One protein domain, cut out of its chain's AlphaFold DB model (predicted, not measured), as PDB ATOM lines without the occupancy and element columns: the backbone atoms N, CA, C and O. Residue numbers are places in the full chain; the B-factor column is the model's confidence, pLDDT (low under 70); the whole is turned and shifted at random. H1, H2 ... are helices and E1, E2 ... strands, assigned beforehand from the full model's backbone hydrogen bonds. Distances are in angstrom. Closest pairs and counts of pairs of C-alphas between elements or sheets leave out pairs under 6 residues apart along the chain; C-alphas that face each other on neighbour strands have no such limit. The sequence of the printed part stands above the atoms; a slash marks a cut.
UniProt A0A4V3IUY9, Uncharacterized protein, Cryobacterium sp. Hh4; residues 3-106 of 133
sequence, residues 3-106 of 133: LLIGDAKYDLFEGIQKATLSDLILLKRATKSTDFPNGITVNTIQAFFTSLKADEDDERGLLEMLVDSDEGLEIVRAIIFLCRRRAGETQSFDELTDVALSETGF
ATOM      1  N   LEU A   3     147.767 265.562 378.198       91.44
ATOM      2  CA  LEU A   3     147.917 265.111 376.823       91.44
ATOM      3  C   LEU A   3     146.624 265.435 376.071       91.44
ATOM      4  O   LEU A   3     145.541 265.032 376.504       91.44
ATOM      5  N   LEU A   4     146.742 266.149 374.960       93.06
ATOM      6  CA  LEU A   4     145.649 266.482 374.054       93.06
ATOM      7  C   LEU A   4     145.685 265.525 372.864       93.06
ATOM      8  O   LEU A   4     146.745 265.345 372.265       93.06
ATOM      9  N   ILE A   5     144.548 264.908 372.540       92.25
ATOM     10  CA  ILE A   5     144.381 264.097 371.328       92.25
ATOM     11  C   ILE A   5     143.016 264.409 370.715       92.25
ATOM     12  O   ILE A   5     141.983 263.989 371.246       92.25
ATOM     13  N   GLY A   6     143.005 265.154 369.611       90.75
ATOM     14  CA  GLY A   6     141.780 265.713 369.041       90.75
ATOM     15  C   GLY A   6     141.061 266.586 370.073       90.75
ATOM     16  O   GLY A   6     141.650 267.510 370.629       90.75
ATOM     17  N   ASP A   7     139.809 266.250 370.386       89.44
ATOM     18  CA  ASP A   7     138.999 266.964 371.387       89.44
ATOM     19  C   ASP A   7     139.146 266.410 372.820       89.44
ATOM     20  O   ASP A   7     138.523 266.913 373.760       89.44
ATOM     21  N   ALA A   8     139.936 265.350 373.013       93.62
ATOM     22  CA  ALA A   8     140.083 264.687 374.304       93.62
ATOM     23  C   ALA A   8     141.298 265.209 375.083       93.62
ATOM     24  O   ALA A   8     142.391 265.366 374.537       93.62
ATOM     25  N   LYS A   9     141.111 265.414 376.393       94.69
ATOM     26  CA  LYS A   9     142.180 265.753 377.341       94.69
ATOM     27  C   LYS A   9     142.404 264.602 378.312       94.69
ATOM     28  O   LYS A   9     141.473 264.182 379.002       94.69
ATOM     29  N   TYR A  10     143.643 264.145 378.421       94.00
ATOM     30  CA  TYR A  10     144.040 263.079 379.334       94.00
ATOM     31  C   TYR A  10     145.037 263.599 380.363       94.00
ATOM     32  O   TYR A  10     145.927 264.385 380.046       94.00
ATOM     33  N   ASP A  11     144.909 263.149 381.609       93.00
ATOM     34  CA  ASP A  11     145.915 263.434 382.626       93.00
ATOM     35  C   ASP A  11     147.130 262.526 382.424       93.00
ATOM     36  O   ASP A  11     147.051 261.306 382.597       93.00
ATOM     37  N   LEU A  12     148.248 263.136 382.027       90.25
ATOM     38  CA  LEU A  12     149.446 262.415 381.620       90.25
ATOM     39  C   LEU A  12     150.065 261.639 382.787       90.25
ATOM     40  O   LEU A  12     150.370 260.450 382.669       90.25
ATOM     41  N   PHE A  13     150.226 262.296 383.937       89.00
ATOM     42  CA  PHE A  13     150.845 261.674 385.104       89.00
ATOM     43  C   PHE A  13     149.931 260.622 385.723       89.00
ATOM     44  O   PHE A  13     150.412 259.557 386.115       89.00
ATOM     45  N   GLU A  14     148.622 260.869 385.771       90.75
ATOM     46  CA  GLU A  14     147.665 259.877 386.245       90.75
ATOM     47  C   GLU A  14     147.630 258.644 385.333       90.75
ATOM     48  O   GLU A  14     147.609 257.521 385.843       90.75
ATOM     49  N   GLY A  15     147.667 258.835 384.010       89.88
ATOM     50  CA  GLY A  15     147.710 257.750 383.027       89.88
ATOM     51  C   GLY A  15     148.896 256.813 383.248       89.88
ATOM     52  O   GLY A  15     148.729 255.595 383.289       89.88
ATOM     53  N   ILE A  16     150.080 257.382 383.484       90.88
ATOM     54  CA  ILE A  16     151.305 256.611 383.736       90.88
ATOM     55  C   ILE A  16     151.276 255.953 385.125       90.88
ATOM     56  O   ILE A  16     151.565 254.763 385.251       90.88
ATOM     57  N   GLN A  17     150.927 256.697 386.180       91.19
ATOM     58  CA  GLN A  17     151.004 256.209 387.566       91.19
ATOM     59  C   GLN A  17     149.927 255.179 387.914       91.19
ATOM     60  O   GLN A  17     150.160 254.308 388.752       91.19
ATOM     61  N   LYS A  18     148.741 255.279 387.305       92.06
ATOM     62  CA  LYS A  18     147.607 254.380 387.567       92.06
ATOM     63  C   LYS A  18     147.444 253.294 386.503       92.06
ATOM     64  O   LYS A  18     146.413 252.619 386.489       92.06
ATOM     65  N   ALA A  19     148.439 253.110 385.637       93.19
ATOM     66  CA  ALA A  19     148.484 251.998 384.697       93.19
ATOM     67  C   ALA A  19     148.400 250.655 385.438       93.19
ATOM     68  O   ALA A  19     149.088 250.431 386.440       93.19
ATOM     69  N   THR A  20     147.565 249.733 384.955       94.81
ATOM     70  CA  THR A  20     147.475 248.402 385.565       94.81
ATOM     71  C   THR A  20     148.658 247.532 385.143       94.81
ATOM     72  O   THR A  20     149.255 247.736 384.087       94.81
ATOM     73  N   LEU A  21     148.978 246.490 385.922       95.38
ATOM     74  CA  LEU A  21     150.013 245.519 385.534       95.38
ATOM     75  C   LEU A  21     149.731 244.893 384.159       95.38
ATOM     76  O   LEU A  21     150.660 244.645 383.394       95.38
ATOM     77  N   SER A  22     148.456 244.670 383.836       95.19
ATOM     78  CA  SER A  22     148.041 244.168 382.527       95.19
ATOM     79  C   SER A  22     148.376 245.157 381.411       95.19
ATOM     80  O   SER A  22     148.920 244.741 380.391       95.19
ATOM     81  N   ASP A  23     148.126 246.451 381.615       95.50
ATOM     82  CA  ASP A  23     148.459 247.495 380.636       95.50
ATOM     83  C   ASP A  23     149.967 247.586 380.421       95.50
ATOM     84  O   ASP A  23     150.426 247.640 379.285       95.50
ATOM     85  N   LEU A  24     150.752 247.504 381.497       95.31
ATOM     86  CA  LEU A  24     152.212 247.509 381.406       95.31
ATOM     87  C   LEU A  24     152.751 246.278 380.665       95.31
ATOM     88  O   LEU A  24     153.703 246.390 379.897       95.31
ATOM     89  N   ILE A  25     152.141 245.102 380.850       95.75
ATOM     90  CA  ILE A  25     152.498 243.894 380.091       95.75
ATOM     91  C   ILE A  25     152.164 244.066 378.606       95.75
ATOM     92  O   ILE A  25     152.965 243.663 377.760       95.75
ATOM     93  N   LEU A  26     150.999 244.635 378.285       95.44
ATOM     94  CA  LEU A  26     150.586 244.893 376.905       95.44
ATOM     95  C   LEU A  26     151.518 245.899 376.231       95.44
ATOM     96  O   LEU A  26     152.056 245.587 375.171       95.44
ATOM     97  N   LEU A  27     151.792 247.027 376.890       95.94
ATOM     98  CA  LEU A  27     152.740 248.038 376.431       95.94
ATOM     99  C   LEU A  27     154.106 247.416 376.136       95.94
ATOM    100  O   LEU A  27     154.636 247.559 375.036       95.94
ATOM    101  N   LYS A  28     154.650 246.665 377.101       95.44
ATOM    102  CA  LYS A  28     155.964 246.023 376.983       95.44
ATOM    103  C   LYS A  28     156.039 245.074 375.792       95.44
ATOM    104  O   LYS A  28     157.079 244.961 375.158       95.44
ATOM    105  N   ARG A  29     154.961 244.336 375.520       95.81
ATOM    106  CA  ARG A  29     154.894 243.402 374.389       95.81
ATOM    107  C   ARG A  29     154.771 244.131 373.058       95.81
ATOM    108  O   ARG A  29     155.430 243.716 372.116       95.81
ATOM    109  N   ALA A  30     153.950 245.176 373.002       94.81
ATOM    110  CA  ALA A  30     153.689 245.932 371.782       94.81
ATOM    111  C   ALA A  30     154.909 246.739 371.315       94.81
ATOM    112  O   ALA A  30     155.174 246.819 370.125       94.81
ATOM    113  N   THR A  31     155.688 247.265 372.259       94.94
ATOM    114  CA  THR A  31     156.855 248.124 371.982       94.94
ATOM    115  C   THR A  31     158.186 247.369 371.975       94.94
ATOM    116  O   THR A  31     159.251 247.974 371.901       94.94
ATOM    117  N   LYS A  32     158.175 246.036 372.105       94.94
ATOM    118  CA  LYS A  32     159.413 245.251 372.118       94.94
ATOM    119  C   LYS A  32     159.997 245.158 370.710       94.94
ATOM    120  O   LYS A  32     159.416 244.511 369.843       94.94
ATOM    121  N   SER A  33     161.193 245.700 370.527       91.38
ATOM    122  CA  SER A  33     161.922 245.693 369.256       91.38
ATOM    123  C   SER A  33     163.408 245.379 369.467       91.38
ATOM    124  O   SER A  33     163.836 245.046 370.576       91.38
ATOM    125  N   THR A  34     164.200 245.442 368.395       90.50
ATOM    126  CA  THR A  34     165.667 245.348 368.474       90.50
ATOM    127  C   THR A  34     166.246 246.499 369.297       90.50
ATOM    128  O   THR A  34     167.144 246.275 370.106       90.50
ATOM    129  N   ASP A  35     165.680 247.695 369.138       85.75
ATOM    130  CA  ASP A  35     166.104 248.921 369.821       85.75
ATOM    131  C   ASP A  35     165.563 248.980 371.259       85.75
ATOM    132  O   ASP A  35     166.242 249.440 372.175       85.75
ATOM    133  N   PHE A  36     164.389 248.382 371.492       88.44
ATOM    134  CA  PHE A  36     163.775 248.226 372.812       88.44
ATOM    135  C   PHE A  36     163.632 246.741 373.178       88.44
ATOM    136  O   PHE A  36     162.520 246.202 373.195       88.44
ATOM    137  N   PRO A  37     164.720 246.034 373.543       89.56
ATOM    138  CA  PRO A  37     164.679 244.587 373.805       89.56
ATOM    139  C   PRO A  37     163.789 244.216 374.998       89.56
ATOM    140  O   PRO A  37     163.286 243.092 375.108       89.56
ATOM    141  N   ASN A  38     163.575 245.176 375.897       89.62
ATOM    142  CA  ASN A  38     162.673 245.058 377.029       89.62
ATOM    143  C   ASN A  38     161.330 245.759 376.800       89.62
ATOM    144  O   ASN A  38     160.546 245.774 377.737       89.62
ATOM    145  N   GLY A  39     161.057 246.302 375.612       93.06
ATOM    146  CA  GLY A  39     159.954 247.231 375.376       93.06
ATOM    147  C   GLY A  39     160.102 248.532 376.168       93.06
ATOM    148  O   GLY A  39     160.988 248.676 377.018       93.06
ATOM    149  N   ILE A  40     159.200 249.471 375.913       94.31
ATOM    150  CA  ILE A  40     159.083 250.691 376.702       94.31
ATOM    151  C   ILE A  40     158.565 250.336 378.097       94.31
ATOM    152  O   ILE A  40     157.594 249.594 378.275       94.31
ATOM    153  N   THR A  41     159.245 250.866 379.111       92.81
ATOM    154  CA  THR A  41     158.896 250.679 380.522       92.81
ATOM    155  C   THR A  41     158.535 252.010 381.166       92.81
ATOM    156  O   THR A  41     158.901 253.070 380.664       92.81
ATOM    157  N   VAL A  42     157.885 251.963 382.333       90.81
ATOM    158  CA  VAL A  42     157.631 253.174 383.133       90.81
ATOM    159  C   VAL A  42     158.935 253.919 383.437       90.81
ATOM    160  O   VAL A  42     158.962 255.141 383.356       90.81
ATOM    161  N   ASN A  43     160.028 253.199 383.703       90.81
ATOM    162  CA  ASN A  43     161.336 253.814 383.936       90.81
ATOM    163  C   ASN A  43     161.864 254.535 382.691       90.81
ATOM    164  O   ASN A  43     162.430 255.610 382.828       90.81
ATOM    165  N   THR A  44     161.664 253.968 381.498       90.88
ATOM    166  CA  THR A  44     162.041 254.607 380.226       90.88
ATOM    167  C   THR A  44     161.290 255.927 380.053       90.88
ATOM    168  O   THR A  44     161.905 256.961 379.831       90.88
ATOM    169  N   ILE A  45     159.972 255.906 380.266       90.62
ATOM    170  CA  ILE A  45     159.119 257.099 380.182       90.62
ATOM    171  C   ILE A  45     159.561 258.154 381.212       90.62
ATOM    172  O   ILE A  45     159.710 259.327 380.885       90.62
ATOM    173  N   GLN A  46     159.817 257.753 382.461       88.69
ATOM    174  CA  GLN A  46     160.263 258.666 383.522       88.69
ATOM    175  C   GLN A  46     161.650 259.262 383.260       88.69
ATOM    176  O   GLN A  46     161.856 260.454 383.492       88.69
ATOM    177  N   ALA A  47     162.599 258.448 382.790       87.50
ATOM    178  CA  ALA A  47     163.941 258.902 382.441       87.50
ATOM    179  C   ALA A  47     163.881 259.952 381.327       87.50
ATOM    180  O   ALA A  47     164.542 260.981 381.423       87.50
ATOM    181  N   PHE A  48     163.015 259.739 380.339       84.50
ATOM    182  CA  PHE A  48     162.802 260.678 379.249       84.50
ATOM    183  C   PHE A  48     162.245 262.027 379.726       84.50
ATOM    184  O   PHE A  48     162.832 263.066 379.441       84.50
ATOM    185  N   PHE A  49     161.187 262.033 380.548       80.62
ATOM    186  CA  PHE A  49     160.678 263.278 381.146       80.62
ATOM    187  C   PHE A  49     161.703 263.986 382.036       80.62
ATOM    188  O   PHE A  49     161.672 265.207 382.161       80.62
ATOM    189  N   THR A  50     162.598 263.233 382.674       83.44
ATOM    190  CA  THR A  50     163.685 263.815 383.468       83.44
ATOM    191  C   THR A  50     164.733 264.470 382.569       83.44
ATOM    192  O   THR A  50     165.217 265.541 382.912       83.44
ATOM    193  N   SER A  51     165.047 263.859 381.420       78.94
ATOM    194  CA  SER A  51     165.943 264.436 380.411       78.94
ATOM    195  C   SER A  51     165.371 265.725 379.833       78.94
ATOM    196  O   SER A  51     166.056 266.735 379.824       78.94
ATOM    197  N   LEU A  52     164.093 265.721 379.448       73.06
ATOM    198  CA  LEU A  52     163.404 266.905 378.928       73.06
ATOM    199  C   LEU A  52     163.456 268.097 379.887       73.06
ATOM    200  O   LEU A  52     163.710 269.214 379.467       73.06
ATOM    201  N   LYS A  53     163.237 267.862 381.186       70.12
ATOM    202  CA  LYS A  53     163.323 268.920 382.206       70.12
ATOM    203  C   LYS A  53     164.746 269.418 382.455       70.12
ATOM    204  O   LYS A  53     164.922 270.467 383.055       70.12
ATOM    205  N   ALA A  54     165.763 268.648 382.080       67.62
ATOM    206  CA  ALA A  54     167.144 269.106 382.175       67.62
ATOM    207  C   ALA A  54     167.510 270.054 381.018       67.62
ATOM    208  O   ALA A  54     168.436 270.846 381.171       67.62
ATOM    209  N   ASP A  55     166.753 270.002 379.919       65.19
ATOM    210  CA  ASP A  55     166.902 270.830 378.720       65.19
ATOM    211  C   ASP A  55     165.884 271.996 378.698       65.19
ATOM    212  O   ASP A  55     165.411 272.400 377.643       65.19
ATOM    213  N   GLU A  56     165.543 272.567 379.865       56.91
ATOM    214  CA  GLU A  56     164.588 273.691 380.023       56.91
ATOM    215  C   GLU A  56     164.987 274.989 379.278       56.91
ATOM    216  O   GLU A  56     164.176 275.907 379.177       56.91
ATOM    217  N   ASP A  57     166.210 275.067 378.737       57.09
ATOM    218  CA  ASP A  57     166.697 276.171 377.892       57.09
ATOM    219  C   ASP A  57     166.414 275.962 376.382       57.09
ATOM    220  O   ASP A  57     166.786 276.807 375.562       57.09
ATOM    221  N   ASP A  58     165.796 274.845 375.983       59.94
ATOM    222  CA  ASP A  58     165.445 274.570 374.586       59.94
ATOM    223  C   ASP A  58     164.109 275.243 374.223       59.94
ATOM    224  O   ASP A  58     163.058 274.928 374.775       59.94
ATOM    225  N   GLU A  59     164.136 276.191 373.280       56.47
ATOM    226  CA  GLU A  59     162.931 276.892 372.800       56.47
ATOM    227  C   GLU A  59     161.982 275.973 371.999       56.47
ATOM    228  O   GLU A  59     160.885 276.397 371.617       56.47
ATOM    229  N   ARG A  60     162.388 274.727 371.715       62.41
ATOM    230  CA  ARG A  60     161.555 273.730 371.034       62.41
ATOM    231  C   ARG A  60     160.444 273.236 371.955       62.41
ATOM    232  O   ARG A  60     160.657 272.901 373.116       62.41
ATOM    233  N   GLY A  61     159.227 273.145 371.422       67.44
ATOM    234  CA  GLY A  61     158.095 272.617 372.182       67.44
ATOM    235  C   GLY A  61     158.298 271.145 372.562       67.44
ATOM    236  O   GLY A  61     158.892 270.379 371.804       67.44
ATOM    237  N   LEU A  62     157.726 270.713 373.692       71.56
ATOM    238  CA  LEU A  62     157.794 269.328 374.194       71.56
ATOM    239  C   LEU A  62     157.480 268.277 373.113       71.56
ATOM    240  O   LEU A  62     158.141 267.244 373.030       71.56
ATOM    241  N   LEU A  63     156.485 268.551 372.263       73.25
ATOM    242  CA  LEU A  63     156.107 267.668 371.160       73.25
ATOM    243  C   LEU A  63     157.195 267.570 370.083       73.25
ATOM    244  O   LEU A  63     157.418 266.489 369.559       73.25
ATOM    245  N   GLU A  64     157.871 268.671 369.763       74.69
ATOM    246  CA  GLU A  64     158.925 268.722 368.746       74.69
ATOM    247  C   GLU A  64     160.133 267.885 369.183       74.69
ATOM    248  O   GLU A  64     160.579 267.003 368.455       74.69
ATOM    249  N   MET A  65     160.554 268.036 370.441       71.75
ATOM    250  CA  MET A  65     161.610 267.203 371.025       71.75
ATOM    251  C   MET A  65     161.236 265.712 371.059       71.75
ATOM    252  O   MET A  65     162.086 264.841 370.884       71.75
ATOM    253  N   LEU A  66     159.954 265.411 371.285       76.75
ATOM    254  CA  LEU A  66     159.431 264.048 371.319       76.75
ATOM    255  C   LEU A  66     159.398 263.381 369.938       76.75
ATOM    256  O   LEU A  66     159.512 262.163 369.869       76.75
ATOM    257  N   VAL A  67     159.240 264.128 368.846       80.75
ATOM    258  CA  VAL A  67     159.160 263.541 367.493       80.75
ATOM    259  C   VAL A  67     160.492 263.519 366.746       80.75
ATOM    260  O   VAL A  67     160.586 262.873 365.705       80.75
ATOM    261  N   ASP A  68     161.528 264.162 367.289       83.31
ATOM    262  CA  ASP A  68     162.867 264.242 366.689       83.31
ATOM    263  C   ASP A  68     163.655 262.918 366.730       83.31
ATOM    264  O   ASP A  68     164.706 262.795 366.095       83.31
ATOM    265  N   SER A  69     163.177 261.911 367.467       84.31
ATOM    266  CA  SER A  69     163.826 260.600 367.553       84.31
ATOM    267  C   SER A  69     162.825 259.451 367.535       84.31
ATOM    268  O   SER A  69     161.718 259.566 368.063       84.31
ATOM    269  N   ASP A  70     163.248 258.306 366.992       85.75
ATOM    270  CA  ASP A  70     162.462 257.065 367.011       85.75
ATOM    271  C   ASP A  70     162.103 256.650 368.450       85.75
ATOM    272  O   ASP A  70     161.001 256.168 368.714       85.75
ATOM    273  N   GLU A  71     163.010 256.888 369.402       86.62
ATOM    274  CA  GLU A  71     162.758 256.649 370.824       86.62
ATOM    275  C   GLU A  71     161.688 257.579 371.387       86.62
ATOM    276  O   GLU A  71     160.766 257.115 372.062       86.62
ATOM    277  N   GLY A  72     161.767 258.872 371.078       87.69
ATOM    278  CA  GLY A  72     160.750 259.835 371.474       87.69
ATOM    279  C   GLY A  72     159.371 259.463 370.923       87.69
ATOM    280  O   GLY A  72     158.401 259.442 371.681       87.69
ATOM    281  N   LEU A  73     159.283 259.053 369.652       89.25
ATOM    282  CA  LEU A  73     158.032 258.613 369.026       89.25
ATOM    283  C   LEU A  73     157.431 257.387 369.726       89.25
ATOM    284  O   LEU A  73     156.240 257.377 370.045       89.25
ATOM    285  N   GLU A  74     158.238 256.368 370.022       91.50
ATOM    286  CA  GLU A  74     157.777 255.189 370.766       91.50
ATOM    287  C   GLU A  74     157.335 255.542 372.197       91.50
ATOM    288  O   GLU A  74     156.365 254.979 372.716       91.50
ATOM    289  N   ILE A  75     157.974 256.532 372.824       91.44
ATOM    290  CA  ILE A  75     157.567 257.056 374.130       91.44
ATOM    291  C   ILE A  75     156.238 257.816 374.036       91.44
ATOM    292  O   ILE A  75     155.368 257.591 374.881       91.44
ATOM    293  N   VAL A  76     156.016 258.641 373.007       91.50
ATOM    294  CA  VAL A  76     154.715 259.294 372.761       91.50
ATOM    295  C   VAL A  76     153.616 258.249 372.620       91.50
ATOM    296  O   VAL A  76     152.597 258.329 373.310       91.50
ATOM    297  N   ARG A  77     153.837 257.222 371.790       93.62
ATOM    298  CA  ARG A  77     152.888 256.111 371.613       93.62
ATOM    299  C   ARG A  77     152.599 255.414 372.942       93.62
ATOM    300  O   ARG A  77     151.440 255.169 373.276       93.62
ATOM    301  N   ALA A  78     153.629 255.151 373.745       94.69
ATOM    302  CA  ALA A  78     153.469 254.556 375.065       94.69
ATOM    303  C   ALA A  78     152.614 255.421 376.005       94.69
ATOM    304  O   ALA A  78     151.720 254.902 376.678       94.69
ATOM    305  N   ILE A  79     152.854 256.734 376.039       93.69
ATOM    306  CA  ILE A  79     152.100 257.677 376.873       93.69
ATOM    307  C   ILE A  79     150.634 257.730 376.434       93.69
ATOM    308  O   ILE A  79     149.749 257.609 377.286       93.69
ATOM    309  N   ILE A  80     150.368 257.848 375.128       94.88
ATOM    310  CA  ILE A  80     149.012 257.840 374.562       94.88
ATOM    311  C   ILE A  80     148.270 256.570 374.978       94.88
ATOM    312  O   ILE A  80     147.159 256.646 375.508       94.88
ATOM    313  N   PHE A  81     148.900 255.408 374.789       96.75
ATOM    314  CA  PHE A  81     148.317 254.125 375.155       96.75
ATOM    315  C   PHE A  81     147.912 254.097 376.633       96.75
ATOM    316  O   PHE A  81     146.763 253.795 376.951       96.75
ATOM    317  N   LEU A  82     148.818 254.455 377.546       95.81
ATOM    318  CA  LEU A  82     148.534 254.431 378.984       95.81
ATOM    319  C   LEU A  82     147.427 255.420 379.378       95.81
ATOM    320  O   LEU A  82     146.547 255.076 380.168       95.81
ATOM    321  N   CYS A  83     147.427 256.618 378.791       95.50
ATOM    322  CA  CYS A  83     146.404 257.636 379.027       95.50
ATOM    323  C   CYS A  83     145.010 257.172 378.581       95.50
ATOM    324  O   CYS A  83     144.053 257.250 379.354       95.50
ATOM    325  N   ARG A  84     144.896 256.619 377.368       95.69
ATOM    326  CA  ARG A  84     143.629 256.105 376.832       95.69
ATOM    327  C   ARG A  84     143.131 254.882 377.601       95.69
ATOM    328  O   ARG A  84     141.968 254.826 377.999       95.69
ATOM    329  N   ARG A  85     144.022 253.937 377.931       95.50
ATOM    330  CA  ARG A  85     143.692 252.780 378.786       95.50
ATOM    331  C   ARG A  85     143.149 253.226 380.142       95.50
ATOM    332  O   ARG A  85     142.163 252.670 380.625       95.50
ATOM    333  N   ARG A  86     143.746 254.265 380.734       94.50
ATOM    334  CA  ARG A  86     143.270 254.848 381.993       94.50
ATOM    335  C   ARG A  86     141.887 255.489 381.862       94.50
ATOM    336  O   ARG A  86     141.098 255.379 382.800       94.50
ATOM    337  N   ALA A  87     141.582 256.100 380.720       93.56
ATOM    338  CA  ALA A  87     140.259 256.645 380.408       93.56
ATOM    339  C   ALA A  87     139.185 255.566 380.150       93.56
ATOM    340  O   ALA A  87     138.012 255.894 379.992       93.56
ATOM    341  N   GLY A  88     139.560 254.282 380.156       92.62
ATOM    342  CA  GLY A  88     138.646 253.158 379.955       92.62
ATOM    343  C   GLY A  88     138.571 252.668 378.511       92.62
ATOM    344  O   GLY A  88     137.756 251.799 378.214       92.62
ATOM    345  N   GLU A  89     139.423 253.179 377.623       93.69
ATOM    346  CA  GLU A  89     139.524 252.703 376.247       93.69
ATOM    347  C   GLU A  89     140.172 251.306 376.221       93.69
ATOM    348  O   GLU A  89     141.149 251.022 376.925       93.69
ATOM    349  N   THR A  90     139.592 250.376 375.459       92.75
ATOM    350  CA  THR A  90     139.996 248.956 375.459       92.75
ATOM    351  C   THR A  90     140.467 248.430 374.116       92.75
ATOM    352  O   THR A  90     140.615 247.218 373.963       92.75
ATOM    353  N   GLN A  91     140.692 249.321 373.155       95.06
ATOM    354  CA  GLN A  91     141.278 248.977 371.868       95.06
ATOM    355  C   GLN A  91     142.737 248.506 372.023       95.06
ATOM    356  O   GLN A  91     143.356 248.612 373.089       95.06
ATOM    357  N   SER A  92     143.271 247.930 370.949       94.25
ATOM    358  CA  SER A  92     144.657 247.472 370.872       94.25
ATOM    359  C   SER A  92     145.661 248.629 370.922       94.25
ATOM    360  O   SER A  92     145.309 249.796 370.762       94.25
ATOM    361  N   PHE A  93     146.938 248.305 371.145       94.62
ATOM    362  CA  PHE A  93     148.004 249.308 371.162       94.62
ATOM    363  C   PHE A  93     148.065 250.108 369.855       94.62
ATOM    364  O   PHE A  93     148.144 251.331 369.896       94.62
ATOM    365  N   ASP A  94     147.973 249.436 368.707       95.00
ATOM    366  CA  ASP A  94     148.047 250.101 367.406       95.00
ATOM    367  C   ASP A  94     146.836 251.013 367.180       95.00
ATOM    368  O   ASP A  94     147.010 252.180 366.856       95.00
ATOM    369  N   GLU A  95     145.621 250.548 367.483       94.75
ATOM    370  CA  GLU A  95     144.403 251.368 367.368       94.75
ATOM    371  C   GLU A  95     144.418 252.598 368.289       94.75
ATOM    372  O   GLU A  95     143.907 253.655 367.929       94.75
ATOM    373  N   LEU A  96     144.988 252.474 369.491       94.50
ATOM    374  CA  LEU A  96     145.070 253.591 370.430       94.50
ATOM    375  C   LEU A  96     146.179 254.581 370.079       94.50
ATOM    376  O   LEU A  96     146.107 255.714 370.546       94.50
ATOM    377  N   THR A  97     147.192 254.177 369.315       94.62
ATOM    378  CA  THR A  97     148.383 255.000 369.048       94.62
ATOM    379  C   THR A  97     148.486 255.488 367.609       94.62
ATOM    380  O   THR A  97     149.316 256.353 367.340       94.62
ATOM    381  N   ASP A  98     147.635 254.995 366.710       94.25
ATOM    382  CA  ASP A  98     147.464 255.516 365.352       94.25
ATOM    383  C   ASP A  98     146.692 256.844 365.391       94.25
ATOM    384  O   ASP A  98     145.477 256.907 365.202       94.25
ATOM    385  N   VAL A  99     147.401 257.912 365.757       91.38
ATOM    386  CA  VAL A  99     146.861 259.269 365.881       91.38
ATOM    387  C   VAL A  99     147.663 260.239 365.027       91.38
ATOM    388  O   VAL A  99     148.882 260.118 364.890       91.38
ATOM    389  N   ALA A 100     146.984 261.230 364.451       89.75
ATOM    390  CA  ALA A 100     147.658 262.262 363.684       89.75
ATOM    391  C   ALA A 100     148.467 263.171 364.618       89.75
ATOM    392  O   ALA A 100     147.962 263.664 365.630       89.75
ATOM    393  N   LEU A 101     149.714 263.463 364.241       85.44
ATOM    394  CA  LEU A 101     150.553 264.381 365.013       85.44
ATOM    395  C   LEU A 101     149.922 265.778 365.118       85.44
ATOM    396  O   LEU A 101     150.008 266.410 366.160       85.44
ATOM    397  N   SER A 102     149.213 266.225 364.074       87.50
ATOM    398  CA  SER A 102     148.466 267.491 364.063       87.50
ATOM    399  C   SER A 102     147.327 267.561 365.083       87.50
ATOM    400  O   SER A 102     146.831 268.646 365.364       87.50
ATOM    401  N   GLU A 103     146.886 266.416 365.598       88.00
ATOM    402  CA  GLU A 103     145.835 266.306 366.612       88.00
ATOM    403  C   GLU A 103     146.412 266.052 368.008       88.00
ATOM    404  O   GLU A 103     145.655 265.990 368.972       88.00
ATOM    405  N   THR A 104     147.733 265.888 368.126       88.56
ATOM    406  CA  THR A 104     148.408 265.568 369.384       88.56
ATOM    407  C   THR A 104     149.081 266.812 369.947       88.56
ATOM    408  O   THR A 104     149.754 267.543 369.227       88.56
ATOM    409  N   GLY A 105     148.935 267.052 371.246       87.38
ATOM    410  CA  GLY A 105     149.574 268.180 371.921       87.38
ATOM    411  C   GLY A 105     149.767 267.945 373.412       87.38
ATOM    412  O   GLY A 105     149.229 266.996 373.983       87.38
ATOM    413  N   PHE A 106     150.523 268.833 374.050       87.25
ATOM    414  CA  PHE A 106     150.705 268.856 375.497       87.25
ATOM    415  C   PHE A 106     150.302 270.229 376.027       87.25
ATOM    416  O   PHE A 106     150.647 271.249 375.438       87.25
TER     417      PHE A 106
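AT A GLANCE: This is residues 3 to 106 of the 133 residues of an uncharacterized protein of Cryobacterium sp. Hh4 (UniProt A0A4V3IUY9). One long helix, H5, runs through the middle, with H1, H2, H3, H4 and H6 around it and a small sheet beneath part of it, built from strands at both ends of the printed part. Residues 54 to 60, of which 54 belongs to H3, stick out. The printed part has 104 residues, with named elements in the order E1 E2 H1 H2 H3 H4 H5 H6 E3; the sheet, E2 E1 E3, is antiparallel. The class is mostly helix, and the whole is compact, with a radius of gyration of the C-alphas of 13.0 A and spans of 37 by 34 by 22 A.

IN THESE COORDINATES: E1, residues 3 to 5, begins at C-alpha 3 (147.917, 265.111, 376.823). E2 is residues 8 to 11, H1 12 to 17, H2 21 to 30 and H3 42 to 54, 18.6 A long. H4 is residues 62 to 67, H5 70 to 86, 24.4 A long, and H6 93 to 97. E3, residues 104 to 106, ends at C-alpha 106 (150.705, 268.856, 375.497).

HOW THE PARTS SIT: H5 is the hub. It touches H1 about perpendicular at 78 degrees, closest C-alphas Gly 15 and Cys 83, 4.2 A. It touches H2 (Leu 27 and Ala 78, 6.7 A) and H6 (Arg 77 and Thr 97, 5.3 A), only just touches H3 with 3 pairs within 8 A (Ile 45 and Ile 75, 6.2 A), and touches H4 only at the corner (Leu 66 and Gly 72, 4.4 A). In two layers, a helix on one face of a sheet, H5 runs across the strands at a height over the sheet of 8.7 A. E1 and E2 form a hairpin, N 10 to O 3 at 2.8 A; N 4 and O 105 of E1 and E3 are 2.8 A apart. In each helix every O i to N i+4 pair is within hydrogen-bond range.

THE WHOLE: The farthest C-alphas, Asp 57 and Thr 90, are 38.2 A apart. The printed part has no cut; the link H2 to H3 is long, 11 residues. Residues 54 to 61 are under 70 in pLDDT.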